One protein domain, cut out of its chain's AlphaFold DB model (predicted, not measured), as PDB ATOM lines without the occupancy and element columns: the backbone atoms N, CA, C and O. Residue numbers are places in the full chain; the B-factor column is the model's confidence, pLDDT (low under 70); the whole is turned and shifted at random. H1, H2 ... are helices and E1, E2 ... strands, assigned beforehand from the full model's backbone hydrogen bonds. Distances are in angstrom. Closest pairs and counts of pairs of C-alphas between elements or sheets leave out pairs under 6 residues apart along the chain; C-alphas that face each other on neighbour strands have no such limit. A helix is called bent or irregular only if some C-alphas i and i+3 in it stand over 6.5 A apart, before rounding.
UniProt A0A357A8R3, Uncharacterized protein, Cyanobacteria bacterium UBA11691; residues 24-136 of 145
ATOM      1  N   ALA A  24     149.373 183.962 137.243       88.81
ATOM      2  CA  ALA A  24     150.430 183.988 136.235       88.81
ATOM      3  C   ALA A  24     151.074 185.380 136.133       88.81
ATOM      4  O   ALA A  24     152.294 185.507 136.206       88.81
ATOM      5  N   GLU A  25     150.258 186.434 136.080       87.62
ATOM      6  CA  GLU A  25     150.758 187.808 136.055       87.62
ATOM      7  C   GLU A  25     151.468 188.189 137.353       87.62
ATOM      8  O   GLU A  25     152.495 188.862 137.318       87.62
ATOM      9  N   LYS A  26     150.980 187.729 138.514       90.56
ATOM     10  CA  LYS A  26     151.684 187.975 139.780       90.56
ATOM     11  C   LYS A  26     153.104 187.422 139.764       90.56
ATOM     12  O   LYS A  26     154.006 188.107 140.244       90.56
ATOM     13  N   LYS A  27     153.286 186.205 139.240       91.75
ATOM     14  CA  LYS A  27     154.599 185.553 139.126       91.75
ATOM     15  C   LYS A  27     155.491 186.290 138.131       91.75
ATOM     16  O   LYS A  27     156.593 186.673 138.500       91.75
ATOM     17  N   LEU A  28     154.967 186.594 136.945       90.19
ATOM     18  CA  LEU A  28     155.697 187.319 135.903       90.19
ATOM     19  C   LEU A  28     156.180 188.693 136.387       90.19
ATOM     20  O   LEU A  28     157.335 189.060 136.193       90.19
ATOM     21  N   ILE A  29     155.309 189.461 137.042       89.25
ATOM     22  CA  ILE A  29     155.668 190.786 137.562       89.25
ATOM     23  C   ILE A  29     156.665 190.677 138.706       89.25
ATOM     24  O   ILE A  29     157.575 191.497 138.780       89.25
ATOM     25  N   LEU A  30     156.501 189.688 139.588       91.62
ATOM     26  CA  LEU A  30     157.456 189.446 140.661       91.62
ATOM     27  C   LEU A  30     158.851 189.192 140.079       91.62
ATOM     28  O   LEU A  30     159.790 189.856 140.492       91.62
ATOM     29  N   GLU A  31     158.966 188.303 139.097       92.06
ATOM     30  CA  GLU A  31     160.232 187.965 138.444       92.06
ATOM     31  C   GLU A  31     160.861 189.174 137.743       92.06
ATOM     32  O   GLU A  31     161.987 189.553 138.067       92.06
ATOM     33  N   LYS A  32     160.109 189.859 136.872       89.94
ATOM     34  CA  LYS A  32     160.603 191.049 136.156       89.94
ATOM     35  C   LYS A  32     161.026 192.166 137.108       89.94
ATOM     36  O   LYS A  32     162.047 192.815 136.892       89.94
ATOM     37  N   CYS A  33     160.248 192.408 138.165       88.81
ATOM     38  CA  CYS A  33     160.588 193.436 139.143       88.81
ATOM     39  C   CYS A  33     161.800 193.037 139.983       88.81
ATOM     40  O   CYS A  33     162.632 193.898 140.244       88.81
ATOM     41  N   SER A  34     161.920 191.772 140.394       89.94
ATOM     42  CA  SER A  34     163.097 191.276 141.114       89.94
ATOM     43  C   SER A  34     164.358 191.402 140.266       89.94
ATOM     44  O   SER A  34     165.345 191.960 140.736       89.94
ATOM     45  N   GLN A  35     164.294 191.013 138.990       90.00
ATOM     46  CA  GLN A  35     165.406 191.170 138.056       90.00
ATOM     47  C   GLN A  35     165.804 192.642 137.900       90.00
ATOM     48  O   GLN A  35     166.978 192.972 138.013       90.00
ATOM     49  N   PHE A  36     164.832 193.541 137.704       86.56
ATOM     50  CA  PHE A  36     165.083 194.984 137.624       86.56
ATOM     51  C   PHE A  36     165.681 195.553 138.919       86.56
ATOM     52  O   PHE A  36     166.547 196.428 138.886       86.56
ATOM     53  N   ILE A  37     165.226 195.070 140.078       87.50
ATOM     54  CA  ILE A  37     165.781 195.474 141.369       87.50
ATOM     55  C   ILE A  37     167.263 195.102 141.436       87.50
ATOM     56  O   ILE A  37     168.077 195.948 141.799       87.50
ATOM     57  N   GLU A  38     167.613 193.872 141.080       89.81
ATOM     58  CA  GLU A  38     168.985 193.371 141.162       89.81
ATOM     59  C   GLU A  38     169.918 194.009 140.131       89.81
ATOM     60  O   GLU A  38     171.033 194.387 140.484       89.81
ATOM     61  N   SER A  39     169.470 194.171 138.884       86.25
ATOM     62  CA  SER A  39     170.312 194.676 137.796       86.25
ATOM     63  C   SER A  39     170.480 196.194 137.804       86.25
ATOM     64  O   SER A  39     171.547 196.695 137.459       86.25
ATOM     65  N   GLU A  40     169.444 196.938 138.193       83.56
ATOM     66  CA  GLU A  40     169.413 198.395 138.041       83.56
ATOM     67  C   GLU A  40     169.365 199.118 139.387       83.56
ATOM     68  O   GLU A  40     170.133 200.054 139.608       83.56
ATOM     69  N   LEU A  41     168.467 198.721 140.298       82.50
ATOM     70  CA  LEU A  41     168.231 199.493 141.525       82.50
ATOM     71  C   LEU A  41     169.315 199.274 142.577       82.50
ATOM     72  O   LEU A  41     169.857 200.249 143.092       82.50
ATOM     73  N   LYS A  42     169.653 198.023 142.898       85.56
ATOM     74  CA  LYS A  42     170.683 197.702 143.893       85.56
ATOM     75  C   LYS A  42     172.034 198.351 143.569       85.56
ATOM     76  O   LYS A  42     172.507 199.105 144.417       85.56
ATOM     77  N   PRO A  43     172.627 198.177 142.371       85.38
ATOM     78  CA  PRO A  43     173.941 198.754 142.084       85.38
ATOM     79  C   PRO A  43     173.938 200.287 142.049       85.38
ATOM     80  O   PRO A  43     174.943 200.906 142.384       85.38
ATOM     81  N   LYS A  44     172.819 200.922 141.669       80.62
ATOM     82  CA  LYS A  44     172.725 202.391 141.600       80.62
ATOM     83  C   LYS A  44     172.404 203.050 142.936       80.62
ATOM     84  O   LYS A  44     172.783 204.198 143.139       80.62
ATOM     85  N   CYS A  45     171.646 202.378 143.801       74.75
ATOM     86  CA  CYS A  45     171.129 202.972 145.033       74.75
ATOM     87  C   CYS A  45     171.898 202.531 146.281       74.75
ATOM     88  O   CYS A  45     172.004 203.315 147.223       74.75
ATOM     89  N   ILE A  46     172.426 201.305 146.307       78.81
ATOM     90  CA  ILE A  46     173.231 200.785 147.420       78.81
ATOM     91  C   ILE A  46     174.688 201.177 147.157       78.81
ATOM     92  O   ILE A  46     175.542 200.359 146.832       78.81
ATOM     93  N   THR A  47     174.969 202.474 147.238       71.00
ATOM     94  CA  THR A  47     176.343 202.984 147.229       71.00
ATOM     95  C   THR A  47     176.920 202.898 148.645       71.00
ATOM     96  O   THR A  47     176.194 202.997 149.637       71.00
ATOM     97  N   SER A  48     178.233 202.683 148.764       60.25
ATOM     98  CA  SER A  48     178.941 202.625 150.053       60.25
ATOM     99  C   SER A  48     178.855 203.934 150.839       60.25
ATOM    100  O   SER A  48     178.823 203.911 152.065       60.25
ATOM    101  N   GLU A  49     178.778 205.059 150.137       61.53
ATOM    102  CA  GLU A  49     178.720 206.395 150.717       61.53
ATOM    103  C   GLU A  49     177.257 206.792 150.929       61.53
ATOM    104  O   GLU A  49     176.579 207.296 150.031       61.53
ATOM    105  N   SER A  50     176.727 206.513 152.124       63.44
ATOM    106  CA  SER A  50     175.419 207.041 152.497       63.44
ATOM    107  C   SER A  50     175.550 208.537 152.753       63.44
ATOM    108  O   SER A  50     176.154 208.951 153.737       63.44
ATOM    109  N   ASN A  51     174.927 209.352 151.910       64.12
ATOM    110  CA  ASN A  51     174.935 210.802 152.107       64.12
ATOM    111  C   ASN A  51     174.051 211.262 153.289       64.12
ATOM    112  O   ASN A  51     174.008 212.436 153.645       64.12
ATOM    113  N   ASN A  52     173.311 210.333 153.902       70.12
ATOM    114  CA  ASN A  52     172.507 210.591 155.087       70.12
ATOM    115  C   ASN A  52     173.279 210.157 156.349       70.12
ATOM    116  O   ASN A  52     173.666 208.992 156.433       70.12
ATOM    117  N   PRO A  53     173.462 211.049 157.341       73.31
ATOM    118  CA  PRO A  53     174.204 210.738 158.564       73.31
ATOM    119  C   PRO A  53     173.450 209.821 159.539       73.31
ATOM    120  O   PRO A  53     174.052 209.311 160.476       73.31
ATOM    121  N   PHE A  54     172.146 209.608 159.344       75.19
ATOM    122  CA  PHE A  54     171.307 208.835 160.264       75.19
ATOM    123  C   PHE A  54     171.026 207.417 159.776       75.19
ATOM    124  O   PHE A  54     170.923 206.500 160.587       75.19
ATOM    125  N   PHE A  55     170.876 207.232 158.461       82.75
ATOM    126  CA  PHE A  55     170.413 205.969 157.890       82.75
ATOM    127  C   PHE A  55     171.173 205.592 156.624       82.75
ATOM    128  O   PHE A  55     171.347 206.417 155.724       82.75
ATOM    129  N   ARG A  56     171.509 204.310 156.495       84.56
ATOM    130  CA  ARG A  56     172.099 203.723 155.291       84.56
ATOM    131  C   ARG A  56     171.097 202.807 154.599       84.56
ATOM    132  O   ARG A  56     170.445 202.000 155.248       84.56
ATOM    133  N   LEU A  57     170.979 202.923 153.276       86.19
ATOM    134  CA  LEU A  57     170.194 201.986 152.472       86.19
ATOM    135  C   LEU A  57     170.966 200.668 152.340       86.19
ATOM    136  O   LEU A  57     172.078 200.664 151.818       86.19
ATOM    137  N   VAL A  58     170.373 199.575 152.808       87.44
ATOM    138  CA  VAL A  58     171.003 198.246 152.834       87.44
ATOM    139  C   VAL A  58     170.461 197.350 151.739       87.44
ATOM    140  O   VAL A  58     171.228 196.651 151.086       87.44
ATOM    141  N   ASP A  59     169.148 197.384 151.519       89.75
ATOM    142  CA  ASP A  59     168.519 196.521 150.532       89.75
ATOM    143  C   ASP A  59     167.297 197.172 149.887       89.75
ATOM    144  O   ASP A  59     166.678 198.094 150.423       89.75
ATOM    145  N   ILE A  60     166.943 196.666 148.713       90.50
ATOM    146  CA  ILE A  60     165.716 196.997 148.005       90.50
ATOM    147  C   ILE A  60     165.072 195.679 147.603       90.50
ATOM    148  O   ILE A  60     165.728 194.817 147.022       90.50
ATOM    149  N   PHE A  61     163.776 195.538 147.858       92.38
ATOM    150  CA  PHE A  61     163.022 194.358 147.450       92.38
ATOM    151  C   PHE A  61     161.575 194.708 147.093       92.38
ATOM    152  O   PHE A  61     161.068 195.793 147.390       92.38
ATOM    153  N   GLY A  62     160.889 193.777 146.434       92.25
ATOM    154  CA  GLY A  62     159.492 193.917 146.044       92.25
ATOM    155  C   GLY A  62     158.623 192.823 146.655       92.25
ATOM    156  O   GLY A  62     159.039 191.672 146.744       92.25
ATOM    157  N   LYS A  63     157.399 193.163 147.073       93.06
ATOM    158  CA  LYS A  63     156.402 192.160 147.483       93.06
ATOM    159  C   LYS A  63     154.989 192.544 147.078       93.06
ATOM    160  O   LYS A  63     154.600 193.716 147.084       93.06
ATOM    161  N   TRP A  64     154.197 191.520 146.781       92.50
ATOM    162  CA  TRP A  64     152.765 191.657 146.560       92.50
ATOM    163  C   TRP A  64     152.030 191.917 147.875       92.50
ATOM    164  O   TRP A  64     152.230 191.236 148.876       92.50
ATOM    165  N   TYR A  65     151.112 192.875 147.849       89.25
ATOM    166  CA  TYR A  65     150.134 193.099 148.901       89.25
ATOM    167  C   TYR A  65     148.771 193.367 148.264       89.25
ATOM    168  O   TYR A  65     148.534 194.406 147.644       89.25
ATOM    169  N   ARG A  66     147.845 192.415 148.424       86.50
ATOM    170  CA  ARG A  66     146.516 192.439 147.789       86.50
ATOM    171  C   ARG A  66     146.632 192.517 146.252       86.50
ATOM    172  O   ARG A  66     147.157 191.581 145.648       86.50
ATOM    173  N   ASN A  67     146.157 193.609 145.646       86.69
ATOM    174  CA  ASN A  67     146.210 193.877 144.199       86.69
ATOM    175  C   ASN A  67     147.352 194.830 143.810       86.69
ATOM    176  O   ASN A  67     147.379 195.336 142.690       86.69
ATOM    177  N   PHE A  68     148.262 195.114 144.743       89.69
ATOM    178  CA  PHE A  68     149.367 196.034 144.529       89.69
ATOM    179  C   PHE A  68     150.695 195.313 144.668       89.69
ATOM    180  O   PHE A  68     150.893 194.543 145.610       89.69
ATOM    181  N   PHE A  69     151.623 195.619 143.774       91.44
ATOM    182  CA  PHE A  69     153.025 195.290 143.962       91.44
ATOM    183  C   PHE A  69     153.723 196.492 144.588       91.44
ATOM    184  O   PHE A  69     153.602 197.611 144.093       91.44
ATOM    185  N   HIS A  70     154.409 196.295 145.707       91.00
ATOM    186  CA  HIS A  70     155.084 197.366 146.429       91.00
ATOM    187  C   HIS A  70     156.588 197.159 146.400       91.00
ATOM    188  O   HIS A  70     157.059 196.067 146.714       91.00
ATOM    189  N   PHE A  71     157.312 198.240 146.127       89.75
ATOM    190  CA  PHE A  71     158.750 198.297 146.326       89.75
ATOM    191  C   PHE A  71     159.066 198.843 147.717       89.75
ATOM    192  O   PHE A  71     158.473 199.834 148.165       89.75
ATOM    193  N   TYR A  72     160.004 198.178 148.376       89.81
ATOM    194  CA  TYR A  72     160.489 198.470 149.712       89.81
ATOM    195  C   TYR A  72     161.985 198.736 149.663       89.81
ATOM    196  O   TYR A  72     162.715 198.114 148.898       89.81
ATOM    197  N   ALA A  73     162.410 199.661 150.505       88.88
ATOM    198  CA  ALA A  73     163.795 199.944 150.816       88.88
ATOM    199  C   ALA A  73     164.028 199.609 152.293       88.88
ATOM    200  O   ALA A  73     163.215 199.993 153.139       88.88
ATOM    201  N   VAL A  74     165.101 198.883 152.586       89.94
ATOM    202  CA  VAL A  74     165.556 198.552 153.939       89.94
ATOM    203  C   VAL A  74     166.641 199.537 154.323       89.94
ATOM    204  O   VAL A  74     167.642 199.663 153.617       89.94
ATOM    205  N   TYR A  75     166.427 200.232 155.429       87.50
ATOM    206  CA  TYR A  75     167.380 201.178 155.977       87.50
ATOM    207  C   TYR A  75     167.877 200.693 157.325       87.50
ATOM    208  O   TYR A  75     167.061 200.329 158.172       87.50
ATOM    209  N   ASP A  76     169.183 200.796 157.529       87.88
ATOM    210  CA  ASP A  76     169.807 200.591 158.826       87.88
ATOM    211  C   ASP A  76     170.170 201.932 159.453       87.88
ATOM    212  O   ASP A  76     170.626 202.856 158.776       87.88
ATOM    213  N   SER A  77     169.931 202.036 160.755       84.56
ATOM    214  CA  SER A  77     170.344 203.166 161.575       84.56
ATOM    215  C   SER A  77     171.849 203.131 161.784       84.56
ATOM    216  O   SER A  77     172.412 202.089 162.107       84.56
ATOM    217  N   LEU A  78     172.492 204.284 161.630       83.06
ATOM    218  CA  LEU A  78     173.910 204.458 161.948       83.06
ATOM    219  C   LEU A  78     174.136 204.742 163.439       83.06
ATOM    220  O   LEU A  78     175.256 204.606 163.921       83.06
ATOM    221  N   ASP A  79     173.078 205.115 164.161       81.12
ATOM    222  CA  ASP A  79     173.105 205.320 165.608       81.12
ATOM    223  C   ASP A  79     173.101 203.969 166.362       81.12
ATOM    224  O   ASP A  79     172.120 203.221 166.220       81.12
ATOM    225  N   PRO A  80     174.151 203.653 167.153       80.44
ATOM    226  CA  PRO A  80     174.244 202.427 167.948       80.44
ATOM    227  C   PRO A  80     173.142 202.281 169.002       80.44
ATOM    228  O   PRO A  80     172.763 201.157 169.324       80.44
ATOM    229  N   ASP A  81     172.609 203.396 169.508       84.06
ATOM    230  CA  ASP A  81     171.595 203.409 170.570       84.06
ATOM    231  C   ASP A  81     170.162 203.445 170.012       84.06
ATOM    232  O   ASP A  81     169.180 203.604 170.748       84.06
ATOM    233  N   SER A  82     170.006 203.285 168.694       80.25
ATOM    234  CA  SER A  82     168.697 203.343 168.059       80.25
ATOM    235  C   SER A  82     167.791 202.194 168.523       80.25
ATOM    236  O   SER A  82     168.131 201.019 168.355       80.25
ATOM    237  N   PRO A  83     166.558 202.485 168.983       78.25
ATOM    238  CA  PRO A  83     165.592 201.451 169.355       78.25
ATOM    239  C   PRO A  83     165.114 200.621 168.152       78.25
ATOM    240  O   PRO A  83     164.450 199.598 168.327       78.25
ATOM    241  N   LYS A  84     165.397 201.071 166.920       78.38
ATOM    242  CA  LYS A  84     165.105 200.349 165.677       78.38
ATOM    243  C   LYS A  84     166.346 200.349 164.786       78.38
ATOM    244  O   LYS A  84     166.519 201.286 164.003       78.38
ATOM    245  N   PRO A  85     167.179 199.299 164.866       83.00
ATOM    246  CA  PRO A  85     168.408 199.228 164.089       83.00
ATOM    247  C   PRO A  85     168.140 199.098 162.587       83.00
ATOM    248  O   PRO A  85     168.924 199.611 161.803       83.00
ATOM    249  N   SER A  86     167.016 198.492 162.186       87.56
ATOM    250  CA  SER A  86     166.625 198.343 160.781       87.56
ATOM    251  C   SER A  86     165.128 198.587 160.579       87.56
ATOM    252  O   SER A  86     164.308 198.209 161.425       87.56
ATOM    253  N   PHE A  87     164.745 199.226 159.471       87.69
ATOM    254  CA  PHE A  87     163.342 199.426 159.106       87.69
ATOM    255  C   PHE A  87     163.087 199.414 157.594       87.69
ATOM    256  O   PHE A  87     163.891 199.865 156.780       87.69
ATOM    257  N   GLU A  88     161.891 198.954 157.220       90.25
ATOM    258  CA  GLU A  88     161.414 198.940 155.836       90.25
ATOM    259  C   GLU A  88     160.588 200.193 155.514       90.25
ATOM    260  O   GLU A  88     159.684 200.579 156.263       90.25
ATOM    261  N   LYS A  89     160.804 200.781 154.335       86.06
ATOM    262  CA  LYS A  89     159.998 201.896 153.826       86.06
ATOM    263  C   LYS A  89     159.539 201.652 152.394       86.06
ATOM    264  O   LYS A  89     160.329 201.346 151.508       86.06
ATOM    265  N   ARG A  90     158.238 201.838 152.153       86.94
ATOM    266  CA  ARG A  90     157.651 201.783 150.805       86.94
ATOM    267  C   ARG A  90     157.912 203.093 150.070       86.94
ATOM    268  O   ARG A  90     157.674 204.157 150.640       86.94
ATOM    269  N   PHE A  91     158.310 203.015 148.806       82.38
ATOM    270  CA  PHE A  91     158.534 204.212 147.981       82.38
ATOM    271  C   PHE A  91     157.691 204.231 146.698       82.38
ATOM    272  O   PHE A  91     157.164 205.283 146.329       82.38
ATOM    273  N   THR A  92     157.455 203.067 146.087       87.44
ATOM    274  CA  THR A  92     156.658 202.933 144.857       87.44
ATOM    275  C   THR A  92     155.645 201.799 144.983       87.44
ATOM    276  O   THR A  92     155.887 200.798 145.664       87.44
ATOM    277  N   ARG A  93     154.493 201.947 144.321       88.06
ATOM    278  CA  ARG A  93     153.540 200.851 144.106       88.06
ATOM    279  C   ARG A  93     153.119 200.743 142.642       88.06
ATOM    280  O   ARG A  93     152.941 201.770 141.987       88.06
ATOM    281  N   LEU A  94     152.874 199.516 142.195       89.62
ATOM    282  CA  LEU A  94     152.202 199.177 140.943       89.62
ATOM    283  C   LEU A  94     150.797 198.668 141.277       89.62
ATOM    284  O   LEU A  94     150.644 197.756 142.089       89.62
ATOM    285  N   GLU A  95     149.768 199.265 140.688       88.94
ATOM    286  CA  GLU A  95     148.386 198.793 140.775       88.94
ATOM    287  C   GLU A  95     148.017 198.070 139.488       88.94
ATOM    288  O   GLU A  95     148.140 198.637 138.404       88.94
ATOM    289  N   TYR A  96     147.536 196.838 139.620       85.94
ATOM    290  CA  TYR A  96     146.970 196.108 138.497       85.94
ATOM    291  C   TYR A  96     145.620 196.708 138.092       85.94
ATOM    292  O   TYR A  96     144.700 196.782 138.913       85.94
ATOM    293  N   VAL A  97     145.505 197.125 136.830       84.38
ATOM    294  CA  VAL A  97     144.273 197.704 136.271       84.38
ATOM    295  C   VAL A  97     143.613 196.740 135.295       84.38
ATOM    296  O   VAL A  97     142.393 196.601 135.296       84.38
ATOM    297  N   ALA A  98     144.413 196.097 134.451       79.81
ATOM    298  CA  ALA A  98     143.989 195.158 133.420       79.81
ATOM    299  C   ALA A  98     145.221 194.383 132.919       79.81
ATOM    300  O   ALA A  98     146.336 194.812 133.232       79.81
ATOM    301  N   PRO A  99     145.047 193.311 132.123       79.06
ATOM    302  CA  PRO A  99     146.173 192.566 131.567       79.06
ATOM    303  C   PRO A  99     147.183 193.502 130.903       79.06
ATOM    304  O   PRO A  99     146.785 194.439 130.199       79.06
ATOM    305  N   ASP A 100     148.458 193.302 131.237       77.44
ATOM    306  CA  ASP A 100     149.616 194.100 130.803       77.44
ATOM    307  C   ASP A 100     149.531 195.612 131.079       77.44
ATOM    308  O   ASP A 100     150.296 196.402 130.525       77.44
ATOM    309  N   ARG A 101     148.612 196.042 131.957       81.44
ATOM    310  CA  ARG A 101     148.380 197.450 132.295       81.44
ATOM    311  C   ARG A 101     148.456 197.681 133.796       81.44
ATOM    312  O   ARG A 101     147.555 197.321 134.565       81.44
ATOM    313  N   PHE A 102     149.512 198.387 134.185       83.31
ATOM    314  CA  PHE A 102     149.783 198.758 135.567       83.31
ATOM    315  C   PHE A 102     149.858 200.271 135.728       83.31
ATOM    316  O   PHE A 102     150.519 200.955 134.948       83.31
ATOM    317  N   ASN A 103     149.219 200.778 136.780       85.19
ATOM    318  CA  ASN A 103     149.382 202.162 137.211       85.19
ATOM    319  C   ASN A 103     150.537 202.255 138.202       85.19
ATOM    320  O   ASN A 103     150.564 201.525 139.197       85.19
ATOM    321  N   ILE A 104     151.432 203.214 137.995       84.94
ATOM    322  CA  ILE A 104     152.519 203.502 138.933       84.94
ATOM    323  C   ILE A 104     152.139 204.682 139.813       84.94
ATOM    324  O   ILE A 104     151.715 205.731 139.334       84.94
ATOM    325  N   ALA A 105     152.315 204.524 141.123       81.12
ATOM    326  CA  ALA A 105     152.191 205.627 142.061       81.12
ATOM    327  C   ALA A 105     153.416 205.709 142.974       81.12
ATOM    328  O   ALA A 105     153.759 204.753 143.676       81.12
ATOM    329  N   TYR A 106     154.017 206.895 143.000       78.56
ATOM    330  CA  TYR A 106     155.085 207.265 143.921       78.56
ATOM    331  C   TYR A 106     154.488 207.805 145.215       78.56
ATOM    332  O   TYR A 106     153.523 208.579 145.203       78.56
ATOM    333  N   MET A 107     155.047 207.397 146.351       71.81
ATOM    334  CA  MET A 107     154.584 207.873 147.650       71.81
ATOM    335  C   MET A 107     155.107 209.296 147.890       71.81
ATOM    336  O   MET A 107     156.261 209.490 148.250       71.81
ATOM    337  N   ARG A 108     154.240 210.298 147.670       53.22
ATOM    338  CA  ARG A 108     154.571 211.741 147.698       53.22
ATOM    339  C   ARG A 108     154.933 212.305 149.079       53.22
ATOM    340  O   ARG A 108     155.478 213.395 149.148       53.22
ATOM    341  N   HIS A 109     154.626 211.589 150.162       47.28
ATOM    342  CA  HIS A 109     154.816 212.061 151.539       47.28
ATOM    343  C   HIS A 109     155.682 211.113 152.369       47.28
ATOM    344  O   HIS A 109     155.360 210.774 153.505       47.28
ATOM    345  N   SER A 110     156.821 210.694 151.827       49.47
ATOM    346  CA  SER A 110     157.923 210.166 152.630       49.47
ATOM    347  C   SER A 110     158.697 211.323 153.304       49.47
ATOM    348  O   SER A 110     159.913 211.397 153.162       49.47
ATOM    349  N   VAL A 111     157.989 212.194 154.050       36.94
ATOM    350  CA  VAL A 111     158.397 213.513 154.627       36.94
ATOM    351  C   VAL A 111     159.484 213.422 155.720       36.94
ATOM    352  O   VAL A 111     159.434 214.073 156.752       36.94
ATOM    353  N   SER A 112     160.496 212.577 155.558       37.41
ATOM    354  CA  SER A 112     161.673 212.587 156.450       37.41
ATOM    355  C   SER A 112     162.964 212.138 155.769       37.41
ATOM    356  O   SER A 112     163.991 212.035 156.420       37.41
ATOM    357  N   ILE A 113     162.932 211.844 154.466       44.00
ATOM    358  CA  ILE A 113     164.137 211.521 153.684       44.00
ATOM    359  C   ILE A 113     164.147 212.469 152.480       44.00
ATOM    360  O   ILE A 113     164.143 212.064 151.318       44.00
ATOM    361  N   GLU A 114     163.994 213.761 152.763       42.62
ATOM    362  CA  GLU A 114     163.900 214.803 151.749       42.62
ATOM    363  C   GLU A 114     165.301 215.264 151.361       42.62
ATOM    364  O   GLU A 114     165.976 215.956 152.115       42.62
ATOM    365  N   SER A 115     165.745 214.846 150.175       41.59
ATOM    366  CA  SER A 115     166.226 215.756 149.115       41.59
ATOM    367  C   SER A 115     167.015 215.014 148.031       41.59
ATOM    368  O   SER A 115     166.972 215.421 146.870       41.59
ATOM    369  N   GLU A 116     167.641 213.877 148.349       44.94
ATOM    370  CA  GLU A 116     168.486 213.153 147.383       44.94
ATOM    371  C   GLU A 116     167.874 211.899 146.778       44.94
ATOM    372  O   GLU A 116     168.018 211.672 145.580       44.94
ATOM    373  N   GLN A 117     167.099 211.122 147.531       45.53
ATOM    374  CA  GLN A 117     166.430 209.934 146.980       45.53
ATOM    375  C   GLN A 117     165.395 210.318 145.898       45.53
ATOM    376  O   GLN A 117     165.203 209.599 144.919       45.53
ATOM    377  N   LEU A 118     164.796 211.516 145.998       42.19
ATOM    378  CA  LEU A 118     163.950 212.087 144.942       42.19
ATOM    379  C   LEU A 118     164.732 212.419 143.659       42.19
ATOM    380  O   LEU A 118     164.124 212.425 142.593       42.19
ATOM    381  N   ARG A 119     166.058 212.636 143.720       44.53
ATOM    382  CA  ARG A 119     166.913 212.829 142.533       44.53
ATOM    383  C   ARG A 119     167.245 211.514 141.832       44.53
ATOM    384  O   ARG A 119     167.343 211.525 140.613       44.53
ATOM    385  N   PHE A 120     167.331 210.395 142.556       39.88
ATOM    386  CA  PHE A 120     167.545 209.063 141.968       39.88
ATOM    387  C   PHE A 120     166.298 208.518 141.253       39.88
ATOM    388  O   PHE A 120     166.412 207.905 140.193       39.88
ATOM    389  N   PHE A 121     165.096 208.803 141.766       37.97
ATOM    390  CA  PHE A 121     163.836 208.391 141.125       37.97
ATOM    391  C   PHE A 121     163.319 209.373 140.055       37.97
ATOM    392  O   PHE A 121     162.501 208.990 139.217       37.97
ATOM    393  N   ASN A 122     163.807 210.619 140.019       38.44
ATOM    394  CA  ASN A 122     163.436 211.604 138.993       38.44
ATOM    395  C   ASN A 122     163.814 211.219 137.543       38.44
ATOM    396  O   ASN A 122     162.995 211.433 136.648       38.44
ATOM    397  N   PRO A 123     165.002 210.647 137.247       34.94
ATOM    398  CA  PRO A 123     165.329 210.213 135.890       34.94
ATOM    399  C   PRO A 123     164.531 208.976 135.456       34.94
ATOM    400  O   PRO A 123     164.273 208.829 134.264       34.94
ATOM    401  N   ILE A 124     164.068 208.140 136.396       40.50
ATOM    402  CA  ILE A 124     163.118 207.056 136.097       40.50
ATOM    403  C   ILE A 124     161.772 207.667 135.682       40.50
ATOM    404  O   ILE A 124     161.247 207.304 134.639       40.50
ATOM    405  N   ASN A 125     161.274 208.686 136.394       36.06
ATOM    406  CA  ASN A 125     160.043 209.405 136.025       36.06
ATOM    407  C   ASN A 125     160.079 210.068 134.638       36.06
ATOM    408  O   ASN A 125     159.037 210.200 134.009       36.06
ATOM    409  N   ARG A 126     161.256 210.481 134.147       37.34
ATOM    410  CA  ARG A 126     161.407 211.102 132.815       37.34
ATOM    411  C   ARG A 126     161.401 210.107 131.655       37.34
ATOM    412  O   ARG A 126     161.132 210.517 130.532       37.34
ATOM    413  N   LYS A 127     161.716 208.832 131.907       40.19
ATOM    414  CA  LYS A 127     161.670 207.762 130.896       40.19
ATOM    415  C   LYS A 127     160.324 207.042 130.840       40.19
ATOM    416  O   LYS A 127     160.160 206.143 130.021       40.19
ATOM    417  N   LEU A 128     159.376 207.421 131.694       40.81
ATOM    418  CA  LEU A 128     158.061 206.804 131.751       40.81
ATOM    419  C   LEU A 128     157.023 207.674 131.054       40.81
ATOM    420  O   LEU A 128     157.053 208.895 131.226       40.81
ATOM    421  N   PRO A 129     156.113 207.069 130.268       40.38
ATOM    422  CA  PRO A 129     155.066 207.809 129.587       40.38
ATOM    423  C   PRO A 129     154.287 208.687 130.583       40.38
ATOM    424  O   PRO A 129     153.936 208.213 131.671       40.38
ATOM    425  N   PRO A 130     154.008 209.962 130.253       38.62
ATOM    426  CA  PRO A 130     153.347 210.908 131.159       38.62
ATOM    427  C   PRO A 130     151.931 210.470 131.574       38.62
ATOM    428  O   PRO A 130     151.381 210.984 132.547       38.62
ATOM    429  N   ASP A 131     151.348 209.504 130.870       43.28
ATOM    430  CA  ASP A 131     150.063 208.874 131.155       43.28
ATOM    431  C   ASP A 131     150.143 207.703 132.156       43.28
ATOM    432  O   ASP A 131     149.113 207.111 132.482       43.28
ATOM    433  N   GLY A 132     151.329 207.389 132.696       40.75
ATOM    434  CA  GLY A 132     151.496 206.445 133.808       40.75
ATOM    435  C   GLY A 132     151.203 204.984 133.460       40.75
ATOM    436  O   GLY A 132     151.054 204.164 134.369       40.75
ATOM    437  N   LYS A 133     151.123 204.662 132.164       39.91
ATOM    438  CA  LYS A 133     150.947 203.308 131.645       39.91
ATOM    439  C   LYS A 133     152.312 202.706 131.344       39.91
ATOM    440  O   LYS A 133     152.988 203.127 130.411       39.91
ATOM    441  N   PHE A 134     152.694 201.685 132.098       43.97
ATOM    442  CA  PHE A 134     153.636 200.704 131.573       43.97
ATOM    443  C   PHE A 134     152.838 199.734 130.710       43.97
ATOM    444  O   PHE A 134     152.037 198.968 131.244       43.97
ATOM    445  N   ILE A 135     153.036 199.794 129.395       40.31
ATOM    446  CA  ILE A 135     152.779 198.640 128.538       40.31
ATOM    447  C   ILE A 135     154.045 197.802 128.653       40.31
ATOM    448  O   ILE A 135     155.129 198.242 128.273       40.31
ATOM    449  N   ILE A 136     153.933 196.635 129.277       40.97
ATOM    450  CA  ILE A 136     155.020 195.664 129.261       40.97
ATOM    451  C   ILE A 136     154.934 195.015 127.885       40.97
ATOM    452  O   ILE A 136     154.232 194.024 127.732       40.97
TER     453      ILE A 136
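Overview. This is residues 24 to 136 of the 145 residues of an uncharacterized protein of Cyanobacteria bacterium UBA11691 (UniProt A0A357A8R3). A curled, strongly twisted antiparallel sheet, with three long strands E1, E2 and E3 followed by the shorter E4 and the three-residue E5, has the long helix H1 running along E1 and E2 over one face, while the short helix H2 only grazes the sheet. The 113 printed residues hold two named helices and five named strands, in the order H1 E1 E2 E3 E4 H2 E5. The sheet's order is E1 - E2 - E3 - E4 - E5, antiparallel throughout; the class is mixed, helices and strands. The whole is compact, with a radius of gyration of the C-alphas of 15.0 A, yet elongated, spanning 48 by 27 by 26 A.

Along the chain. Find C-alpha 24 at (150.430, 183.988, 136.235); from there H1 runs 29.4 A to residue 45, with a kink of 37 degrees near residue 37. Next come E1, residues 55 to 65, 25.6 A, which bends by 70 degrees at residue 58, and E2, residues 68 to 77, 28.0 A. E3, residues 86 to 98, is 35.7 A long, and E4 is residues 101 to 106. H2 is residues 117 to 126, 15.1 A, and E5, residues 133 to 135, ends at C-alpha 135, (152.779, 198.640, 128.538). Both helices are irregular, but only just: C-alphas 39 and 42 are 6.8 A apart, C-alphas 120 and 123 6.6 A.

Arrangement. E1 to E4 form a meander, each strand the antiparallel neighbour of the one before; look for N 61 and O 72 at 3.0 A, N 73 and O 89 at 2.9 A, and N 95 and O 103 at 2.8 A. Between E4 and E5 no N and O lie within hydrogen-bond range. H1 has a height over the sheet of 8.9 A, and its closest C-alphas to E1 are Lys 42 and Ile 60, 6.5 A. H1 and H2 are close but not clearly touching, Cys 45 to Phe 120 being their closest C-alphas at 7.7 A. O i to N i+4 pairs are within range in 16 of 18 for H1 and 4 of 6 for H2.

Size, cuts and confidence. The C-alphas of Asp 81 and Pro 99 are the two farthest apart, 47.8 A. The printed part has no cut and no long link. In this model, pLDDT is under 70 at residues 48 to 51 and 108 to 136.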